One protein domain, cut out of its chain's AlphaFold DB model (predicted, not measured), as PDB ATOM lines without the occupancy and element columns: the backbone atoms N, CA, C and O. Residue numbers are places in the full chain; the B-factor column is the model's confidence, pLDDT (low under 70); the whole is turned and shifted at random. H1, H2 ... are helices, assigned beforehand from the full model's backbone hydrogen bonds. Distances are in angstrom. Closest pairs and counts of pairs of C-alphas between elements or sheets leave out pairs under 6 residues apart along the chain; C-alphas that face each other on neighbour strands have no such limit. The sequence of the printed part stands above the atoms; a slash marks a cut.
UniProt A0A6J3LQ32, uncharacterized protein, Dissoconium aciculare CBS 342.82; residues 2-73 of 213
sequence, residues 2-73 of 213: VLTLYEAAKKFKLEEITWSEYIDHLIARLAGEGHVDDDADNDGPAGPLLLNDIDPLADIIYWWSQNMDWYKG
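Overview. This is residues 2 to 73 of the 213 residues of an uncharacterized protein of Dissoconium aciculare CBS 342.82 (UniProt A0A6J3LQ32). Two helical hairpins, H1 with H2 and H4 with H5, pack together with their four helices roughly aligned; short H3 lies in the stretch joining them. The printed part has 72 residues with five named helices, H1 to H5 in order, and no named strand: all helix. It is compact, radius of gyration of the C-alphas 11.3 A, spanning 32 by 30 by 18 A.

Along the chain. H1, residues 5 to 13, begins at C-alpha 5, (202.243, 247.088, 101.791). H2 is residues 19 to 30, 16.9 A long; H3 35 to 39; H4 48 to 54. H5, residues 56 to 66, 15.3 A long, ends at C-alpha 66, (202.921, 253.962, 90.764).

Arrangement. H1 touches H2, opposite ways at 8 degrees, a shallow tilt; closest C-alphas Ala 8 and Tyr 22, 5.9 A. H5 touches H1, closest C-alphas Ala 58 and Leu 5, 6.1 A. H2 and H4 are apart. Every O i to N i+4 pair is within hydrogen-bond range in H1, H2, H3 and H5; in H4, 2 of 3.

Size, cuts and confidence. The printed part has no cut and no long link. pLDDT is under 70 at residues 34 to 50, 52 to 53 and 70 to 73.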
ATOM      1  N   VAL A   2     211.939 246.792 105.698       82.06
ATOM      2  CA  VAL A   2     210.696 247.395 105.202       82.06
ATOM      3  C   VAL A   2     209.788 246.243 104.788       82.06
ATOM      4  O   VAL A   2     210.247 245.361 104.073       82.06
ATOM      5  N   LEU A   3     208.569 246.216 105.322       85.56
ATOM      6  CA  LEU A   3     207.540 245.256 104.940       85.56
ATOM      7  C   LEU A   3     206.900 245.683 103.616       85.56
ATOM      8  O   LEU A   3     206.817 246.883 103.344       85.56
ATOM      9  N   THR A   4     206.394 244.711 102.859       85.88
ATOM     10  CA  THR A   4     205.447 244.964 101.760       85.88
ATOM     11  C   THR A   4     204.212 245.709 102.274       85.88
ATOM     12  O   THR A   4     203.887 245.653 103.471       85.88
ATOM     13  N   LEU A   5     203.480 246.396 101.390       86.12
ATOM     14  CA  LEU A   5     202.243 247.088 101.791       86.12
ATOM     15  C   LEU A   5     201.224 246.115 102.399       86.12
ATOM     16  O   LEU A   5     200.570 246.429 103.397       86.12
ATOM     17  N   TYR A   6     201.130 244.916 101.823       83.75
ATOM     18  CA  TYR A   6     200.242 243.860 102.292       83.75
ATOM     19  C   TYR A   6     200.629 243.355 103.686       83.75
ATOM     20  O   TYR A   6     199.781 243.291 104.579       83.75
ATOM     21  N   GLU A   7     201.906 243.031 103.909       86.56
ATOM     22  CA  GLU A   7     202.380 242.584 105.222       86.56
ATOM     23  C   GLU A   7     202.196 243.666 106.282       86.56
ATOM     24  O   GLU A   7     201.760 243.363 107.393       86.56
ATOM     25  N   ALA A   8     202.493 244.927 105.949       90.06
ATOM     26  CA  ALA A   8     202.306 246.048 106.859       90.06
ATOM     27  C   ALA A   8     200.828 246.200 107.253       90.06
ATOM     28  O   ALA A   8     200.517 246.265 108.444       90.06
ATOM     29  N   ALA A   9     199.911 246.175 106.281       88.25
ATOM     30  CA  ALA A   9     198.472 246.239 106.529       88.25
ATOM     31  C   ALA A   9     197.975 245.059 107.383       88.25
ATOM     32  O   ALA A   9     197.212 245.246 108.334       88.25
ATOM     33  N   LYS A  10     198.439 243.838 107.086       87.62
ATOM     34  CA  LYS A  10     198.095 242.629 107.847       87.62
ATOM     35  C   LYS A  10     198.571 242.729 109.295       87.62
ATOM     36  O   LYS A  10     197.773 242.537 110.210       87.62
ATOM     37  N   LYS A  11     199.843 243.070 109.513       91.62
ATOM     38  CA  LYS A  11     200.415 243.210 110.860       91.62
ATOM     39  C   LYS A  11     199.768 244.338 111.651       91.62
ATOM     40  O   LYS A  11     199.535 244.178 112.844       91.62
ATOM     41  N   PHE A  12     199.429 245.449 110.998       91.06
ATOM     42  CA  PHE A  12     198.719 246.547 111.649       91.06
ATOM     43  C   PHE A  12     197.324 246.112 112.118       91.06
ATOM     44  O   PHE A  12     196.961 246.349 113.268       91.06
ATOM     45  N   LYS A  13     196.566 245.396 111.277       87.81
ATOM     46  CA  LYS A  13     195.253 244.839 111.653       87.81
ATOM     47  C   LYS A  13     195.314 243.809 112.778       87.81
ATOM     48  O   LYS A  13     194.358 243.696 113.538       87.81
ATOM     49  N   LEU A  14     196.401 243.045 112.850       91.19
ATOM     50  CA  LEU A  14     196.657 242.081 113.923       91.19
ATOM     51  C   LEU A  14     197.229 242.740 115.190       91.19
ATOM     52  O   LEU A  14     197.558 242.032 116.137       91.19
ATOM     53  N   GLU A  15     197.344 244.073 115.213       93.00
ATOM     54  CA  GLU A  15     197.915 244.858 116.316       93.00
ATOM     55  C   GLU A  15     199.376 244.483 116.648       93.00
ATOM     56  O   GLU A  15     199.870 244.749 117.744       93.00
ATOM     57  N   GLU A  16     200.099 243.889 115.692       95.75
ATOM     58  CA  GLU A  16     201.509 243.500 115.837       95.75
ATOM     59  C   GLU A  16     202.472 244.675 115.628       95.75
ATOM     60  O   GLU A  16     203.612 244.637 116.094       95.75
ATOM     61  N   ILE A  17     202.017 245.710 114.917       95.62
ATOM     62  CA  ILE A  17     202.730 246.977 114.734       95.62
ATOM     63  C   ILE A  17     201.811 248.147 115.082       95.62
ATOM     64  O   ILE A  17     200.591 248.089 114.922       95.62
ATOM     65  N   THR A  18     202.404 249.236 115.552       95.38
ATOM     66  CA  THR A  18     201.697 250.474 115.886       95.38
ATOM     67  C   THR A  18     201.308 251.263 114.633       95.38
ATOM     68  O   THR A  18     201.882 251.085 113.561       95.38
ATOM     69  N   TRP A  19     200.390 252.227 114.774       92.75
ATOM     70  CA  TRP A  19     200.059 253.169 113.694       92.75
ATOM     71  C   TRP A  19     201.294 253.898 113.145       92.75
ATOM     72  O   TRP A  19     201.427 254.070 111.939       92.75
ATOM     73  N   SER A  20     202.214 254.329 114.017       93.75
ATOM     74  CA  SER A  20     203.413 255.054 113.577       93.75
ATOM     75  C   SER A  20     204.329 254.166 112.730       93.75
ATOM     76  O   SER A  20     204.802 254.615 111.690       93.75
ATOM     77  N   GLU A  21     204.518 252.907 113.141       94.69
ATOM     78  CA  GLU A  21     205.290 251.910 112.387       94.69
ATOM     79  C   GLU A  21     204.604 251.553 111.065       94.69
ATOM     80  O   GLU A  21     205.259 251.472 110.029       94.69
ATOM     81  N   TYR A  22     203.277 251.413 111.070       93.94
ATOM     82  CA  TYR A  22     202.501 251.181 109.857       93.94
ATOM     83  C   TYR A  22     202.686 252.312 108.834       93.94
ATOM     84  O   TYR A  22     203.010 252.055 107.675       93.94
ATOM     85  N   ILE A  23     202.581 253.571 109.269       93.25
ATOM     86  CA  ILE A  23     202.821 254.731 108.401       93.25
ATOM     87  C   ILE A  23     204.266 254.777 107.890       93.25
ATOM     88  O   ILE A  23     204.478 255.154 106.738       93.25
ATOM     89  N   ASP A  24     205.257 254.371 108.689       92.12
ATOM     90  CA  ASP A  24     206.644 254.282 108.217       92.12
ATOM     91  C   ASP A  24     206.787 253.299 107.047       92.12
ATOM     92  O   ASP A  24     207.486 253.605 106.079       92.12
ATOM     93  N   HIS A  25     206.075 252.168 107.078       91.12
ATOM     94  CA  HIS A  25     206.051 251.218 105.963       91.12
ATOM     95  C   HIS A  25     205.363 251.786 104.713       91.12
ATOM     96  O   HIS A  25     205.914 251.681 103.616       91.12
ATOM     97  N   LEU A  26     204.223 252.469 104.866       90.00
ATOM     98  CA  LEU A  26     203.549 253.137 103.743       90.00
ATOM     99  C   LEU A  26     204.433 254.211 103.088       90.00
ATOM    100  O   LEU A  26     204.455 254.374 101.871       90.00
ATOM    101  N   ILE A  27     205.180 254.960 103.895       89.88
ATOM    102  CA  ILE A  27     206.046 256.034 103.408       89.88
ATOM    103  C   ILE A  27     207.309 255.484 102.741       89.88
ATOM    104  O   ILE A  27     207.756 256.049 101.741       89.88
ATOM    105  N   ALA A  28     207.869 254.385 103.255       87.31
ATOM    106  CA  ALA A  28     208.995 253.703 102.623       87.31
ATOM    107  C   ALA A  28     208.651 253.286 101.181       87.31
ATOM    108  O   ALA A  28     209.446 253.522 100.268       87.31
ATOM    109  N   ARG A  29     207.415 252.814 100.950       84.31
ATOM    110  CA  ARG A  29     206.896 252.555  99.601       84.31
ATOM    111  C   ARG A  29     206.928 253.805  98.724       84.31
ATOM    112  O   ARG A  29     207.436 253.757  97.610       84.31
ATOM    113  N   LEU A  30     206.441 254.951  99.196       82.75
ATOM    114  CA  LEU A  30     206.485 256.197  98.411       82.75
ATOM    115  C   LEU A  30     207.920 256.661  98.081       82.75
ATOM    116  O   LEU A  30     208.130 257.383  97.106       82.75
ATOM    117  N   ALA A  31     208.911 256.237  98.869       83.25
ATOM    118  CA  ALA A  31     210.328 256.507  98.626       83.25
ATOM    119  C   ALA A  31     210.995 255.534  97.629       83.25
ATOM    120  O   ALA A  31     212.171 255.707  97.301       83.25
ATOM    121  N   GLY A  32     210.267 254.529  97.132       76.25
ATOM    122  CA  GLY A  32     210.798 253.502  96.232       76.25
ATOM    123  C   GLY A  32     211.369 252.268  96.946       76.25
ATOM    124  O   GLY A  32     211.889 251.371  96.284       76.25
ATOM    125  N   GLU A  33     211.286 252.187  98.277       74.94
ATOM    126  CA  GLU A  33     211.718 251.008  99.038       74.94
ATOM    127  C   GLU A  33     210.617 249.932  99.025       74.94
ATOM    128  O   GLU A  33     209.436 250.255  99.106       74.94
ATOM    129  N   GLY A  34     210.988 248.652  98.898       63.44
ATOM    130  CA  GLY A  34     210.029 247.531  98.875       63.44
ATOM    131  C   GLY A  34     209.313 247.294  97.535       63.44
ATOM    132  O   GLY A  34     208.548 246.344  97.425       63.44
ATOM    133  N   HIS A  35     209.595 248.099  96.495       62.81
ATOM    134  CA  HIS A  35     208.932 247.985  95.182       62.81
ATOM    135  C   HIS A  35     209.121 246.658  94.473       62.81
ATOM    136  O   HIS A  35     208.186 246.151  93.866       62.81
ATOM    137  N   VAL A  36     210.317 246.088  94.582       59.62
ATOM    138  CA  VAL A  36     210.655 244.853  93.877       59.62
ATOM    139  C   VAL A  36     209.819 243.680  94.382       59.62
ATOM    140  O   VAL A  36     209.435 242.868  93.560       59.62
ATOM    141  N   ASP A  37     209.486 243.617  95.672       59.19
ATOM    142  CA  ASP A  37     208.811 242.454  96.264       59.19
ATOM    143  C   ASP A  37     207.278 242.535  96.148       59.19
ATOM    144  O   ASP A  37     206.621 241.522  95.943       59.19
ATOM    145  N   ASP A  38     206.706 243.742  96.206       57.31
ATOM    146  CA  ASP A  38     205.275 243.973  95.936       57.31
ATOM    147  C   ASP A  38     204.925 243.802  94.437       57.31
ATOM    148  O   ASP A  38     203.795 243.441  94.110       57.31
ATOM    149  N   ASP A  39     205.876 244.080  93.528       59.72
ATOM    150  CA  ASP A  39     205.663 244.050  92.071       59.72
ATOM    151  C   ASP A  39     206.239 242.771  91.404       59.72
ATOM    152  O   ASP A  39     205.985 242.535  90.219       59.72
ATOM    153  N   ALA A  40     207.036 241.960  92.125       53.03
ATOM    154  CA  ALA A  40     207.746 240.786  91.584       53.03
ATOM    155  C   ALA A  40     206.808 239.709  91.038       53.03
ATOM    156  O   ALA A  40     207.154 239.051  90.058       53.03
ATOM    157  N   ASP A  41     205.610 239.590  91.601       48.16
ATOM    158  CA  ASP A  41     204.615 238.640  91.149       48.16
ATOM    159  C   ASP A  41     203.303 239.382  90.894       48.16
ATOM    160  O   ASP A  41     202.540 239.682  91.809       48.16
ATOM    161  N   ASN A  42     202.962 239.588  89.619       45.00
ATOM    162  CA  ASN A  42     201.576 239.877  89.215       45.00
ATOM    163  C   ASN A  42     200.581 238.779  89.678       45.00
ATOM    164  O   ASN A  42     199.374 238.960  89.533       45.00
ATOM    165  N   ASP A  43     201.095 237.667  90.220       43.91
ATOM    166  CA  ASP A  43     200.381 236.545  90.832       43.91
ATOM    167  C   ASP A  43     200.602 236.437  92.364       43.91
ATOM    168  O   ASP A  43     200.114 235.499  92.997       43.91
ATOM    169  N   GLY A  44     201.313 237.384  92.989       42.94
ATOM    170  CA  GLY A  44     201.532 237.424  94.434       42.94
ATOM    171  C   GLY A  44     200.258 237.823  95.202       42.94
ATOM    172  O   GLY A  44     199.373 238.484  94.648       42.94
ATOM    173  N   PRO A  45     200.142 237.490  96.503       45.00
ATOM    174  CA  PRO A  45     198.938 237.708  97.325       45.00
ATOM    175  C   PRO A  45     198.587 239.190  97.587       45.00
ATOM    176  O   PRO A  45     197.709 239.487  98.396       45.00
ATOM    177  N   ALA A  46     199.260 240.128  96.919       49.41
ATOM    178  CA  ALA A  46     199.222 241.565  97.169       49.41
ATOM    179  C   ALA A  46     198.869 242.404  95.925       49.41
ATOM    180  O   ALA A  46     199.102 243.610  95.921       49.41
ATOM    181  N   GLY A  47     198.285 241.810  94.877       57.12
ATOM    182  CA  GLY A  47     197.746 242.599  93.764       57.12
ATOM    183  C   GLY A  47     196.761 243.683  94.254       57.12
ATOM    184  O   GLY A  47     196.096 243.482  95.276       57.12
ATOM    185  N   PRO A  48     196.605 244.815  93.535       56.62
ATOM    186  CA  PRO A  48     195.789 245.964  93.971       56.62
ATOM    187  C   PRO A  48     194.346 245.594  94.355       56.62
ATOM    188  O   PRO A  48     193.737 246.214  95.221       56.62
ATOM    189  N   LEU A  49     193.808 244.516  93.776       60.81
ATOM    190  CA  LEU A  49     192.493 243.981  94.130       60.81
ATOM    191  C   LEU A  49     192.407 243.500  95.592       60.81
ATOM    192  O   LEU A  49     191.401 243.747  96.245       60.81
ATOM    193  N   LEU A  50     193.453 242.853  96.122       66.06
ATOM    194  CA  LEU A  50     193.473 242.327  97.494       66.06
ATOM    195  C   LEU A  50     193.762 243.421  98.528       66.06
ATOM    196  O   LEU A  50     193.207 243.392  99.628       66.06
ATOM    197  N   LEU A  51     194.597 244.407  98.184       73.25
ATOM    198  CA  LEU A  51     194.866 245.544  99.067       73.25
ATOM    199  C   LEU A  51     193.621 246.402  99.278       73.25
ATOM    200  O   LEU A  51     193.371 246.794 100.411       73.25
ATOM    201  N   ASN A  52     192.806 246.633  98.248       69.38
ATOM    202  CA  ASN A  52     191.572 247.405  98.397       69.38
ATOM    203  C   ASN A  52     190.581 246.750  99.383       69.38
ATOM    204  O   ASN A  52     189.963 247.441 100.188       69.38
ATOM    205  N   ASP A  53     190.480 245.418  99.396       69.25
ATOM    206  CA  ASP A  53     189.587 244.702 100.322       69.25
ATOM    207  C   ASP A  53     190.118 244.679 101.767       69.25
ATOM    208  O   ASP A  53     189.359 244.616 102.741       69.25
ATOM    209  N   ILE A  54     191.443 244.718 101.937       74.75
ATOM    210  CA  ILE A  54     192.088 244.628 103.247       74.75
ATOM    211  C   ILE A  54     192.316 246.028 103.812       74.75
ATOM    212  O   ILE A  54     191.808 246.363 104.886       74.75
ATOM    213  N   ASP A  55     193.097 246.844 103.129       82.25
ATOM    214  CA  ASP A  55     193.429 248.185 103.565       82.25
ATOM    215  C   ASP A  55     193.420 249.175 102.394       82.25
ATOM    216  O   ASP A  55     194.440 249.392 101.737       82.25
ATOM    217  N   PRO A  56     192.278 249.842 102.175       77.19
ATOM    218  CA  PRO A  56     192.150 250.862 101.146       77.19
ATOM    219  C   PRO A  56     193.160 252.011 101.261       77.19
ATOM    220  O   PRO A  56     193.469 252.652 100.258       77.19
ATOM    221  N   LEU A  57     193.689 252.306 102.462       86.12
ATOM    222  CA  LEU A  57     194.763 253.294 102.581       86.12
ATOM    223  C   LEU A  57     196.025 252.773 101.890       86.12
ATOM    224  O   LEU A  57     196.635 253.510 101.121       86.12
ATOM    225  N   ALA A  58     196.394 251.516 102.138       86.38
ATOM    226  CA  ALA A  58     197.530 250.884 101.480       86.38
ATOM    227  C   ALA A  58     197.329 250.810  99.958       86.38
ATOM    228  O   ALA A  58     198.273 251.089  99.226       86.38
ATOM    229  N   ASP A  59     196.110 250.538  99.476       83.06
ATOM    230  CA  ASP A  59     195.789 250.589  98.040       83.06
ATOM    231  C   ASP A  59     195.980 251.999  97.452       83.06
ATOM    232  O   ASP A  59     196.663 252.174  96.442       83.06
ATOM    233  N   ILE A  60     195.485 253.046  98.124       84.69
ATOM    234  CA  ILE A  60     195.724 254.434  97.694       84.69
ATOM    235  C   ILE A  60     197.226 254.745  97.649       84.69
ATOM    236  O   ILE A  60     197.682 255.383  96.702       84.69
ATOM    237  N   ILE A  61     198.004 254.298  98.641       87.44
ATOM    238  CA  ILE A  61     199.464 254.478  98.667       87.44
ATOM    239  C   ILE A  61     200.152 253.686  97.550       87.44
ATOM    240  O   ILE A  61     201.094 254.198  96.942       87.44
ATOM    241  N   TYR A  62     199.676 252.482  97.238       84.94
ATOM    242  CA  TYR A  62     200.158 251.698  96.107       84.94
ATOM    243  C   TYR A  62     199.977 252.486  94.808       84.94
ATOM    244  O   TYR A  62     200.964 252.783  94.132       84.94
ATOM    245  N   TRP A  63     198.756 252.938  94.509       82.56
ATOM    246  CA  TRP A  63     198.476 253.726  93.306       82.56
ATOM    247  C   TRP A  63     199.213 255.060  93.280       82.56
ATOM    248  O   TRP A  63     199.734 255.442  92.230       82.56
ATOM    249  N   TRP A  64     199.314 255.744  94.423       85.44
ATOM    250  CA  TRP A  64     200.147 256.934  94.575       85.44
ATOM    251  C   TRP A  64     201.578 256.602  94.133       85.44
ATOM    252  O   TRP A  64     202.111 257.257  93.239       85.44
ATOM    253  N   SER A  65     202.177 255.540  94.674       83.56
ATOM    254  CA  SER A  65     203.565 255.162  94.383       83.56
ATOM    255  C   SER A  65     203.828 254.814  92.911       83.56
ATOM    256  O   SER A  65     204.938 255.031  92.435       83.56
ATOM    257  N   GLN A  66     202.817 254.323  92.185       79.12
ATOM    258  CA  GLN A  66     202.921 253.962  90.764       79.12
ATOM    259  C   GLN A  66     202.837 255.172  89.819       79.12
ATOM    260  O   GLN A  66     203.304 255.113  88.684       79.12
ATOM    261  N   ASN A  67     202.227 256.274  90.261       73.25
ATOM    262  CA  ASN A  67     201.942 257.434  89.411       73.25
ATOM    263  C   ASN A  67     202.922 258.597  89.617       73.25
ATOM    264  O   ASN A  67     202.652 259.705  89.157       73.25
ATOM    265  N   MET A  68     204.040 258.374  90.314       71.94
ATOM    266  CA  MET A  68     204.947 259.450  90.715       71.94
ATOM    267  C   MET A  68     206.416 259.118  90.541       71.94
ATOM    268  O   MET A  68     206.847 257.982  90.733       71.94
ATOM    269  N   ASP A  69     207.200 260.159  90.263       70.06
ATOM    270  CA  ASP A  69     208.648 260.095  90.404       70.06
ATOM    271  C   ASP A  69     208.986 259.863  91.881       70.06
ATOM    272  O   ASP A  69     208.546 260.610  92.758       70.06
ATOM    273  N   TRP A  70     209.765 258.817  92.160       68.50
ATOM    274  CA  TRP A  70     210.059 258.406  93.530       68.50
ATOM    275  C   TRP A  70     210.624 259.548  94.364       68.50
ATOM    276  O   TRP A  70     211.594 260.220  93.985       68.50
ATOM    277  N   TYR A  71     210.063 259.709  95.556       67.31
ATOM    278  CA  TYR A  71     210.498 260.752  96.458       67.31
ATOM    279  C   TYR A  71     211.827 260.390  97.106       67.31
ATOM    280  O   TYR A  71     211.933 259.467  97.910       67.31
ATOM    281  N   LYS A  72     212.860 261.173  96.798       65.38
ATOM    282  CA  LYS A  72     214.171 261.060  97.440       65.38
ATOM    283  C   LYS A  72     214.345 262.155  98.493       65.38
ATOM    284  O   LYS A  72     213.843 263.268  98.348       65.38
ATOM    285  N   GLY A  73     215.123 261.865  99.532       68.50
ATOM    286  CA  GLY A  73     215.550 262.865 100.515       68.50
ATOM    287  C   GLY A  73     214.496 263.185 101.579       68.50
ATOM    288  O   GLY A  73     214.041 262.300 102.293       68.50
TER     289      GLY A  73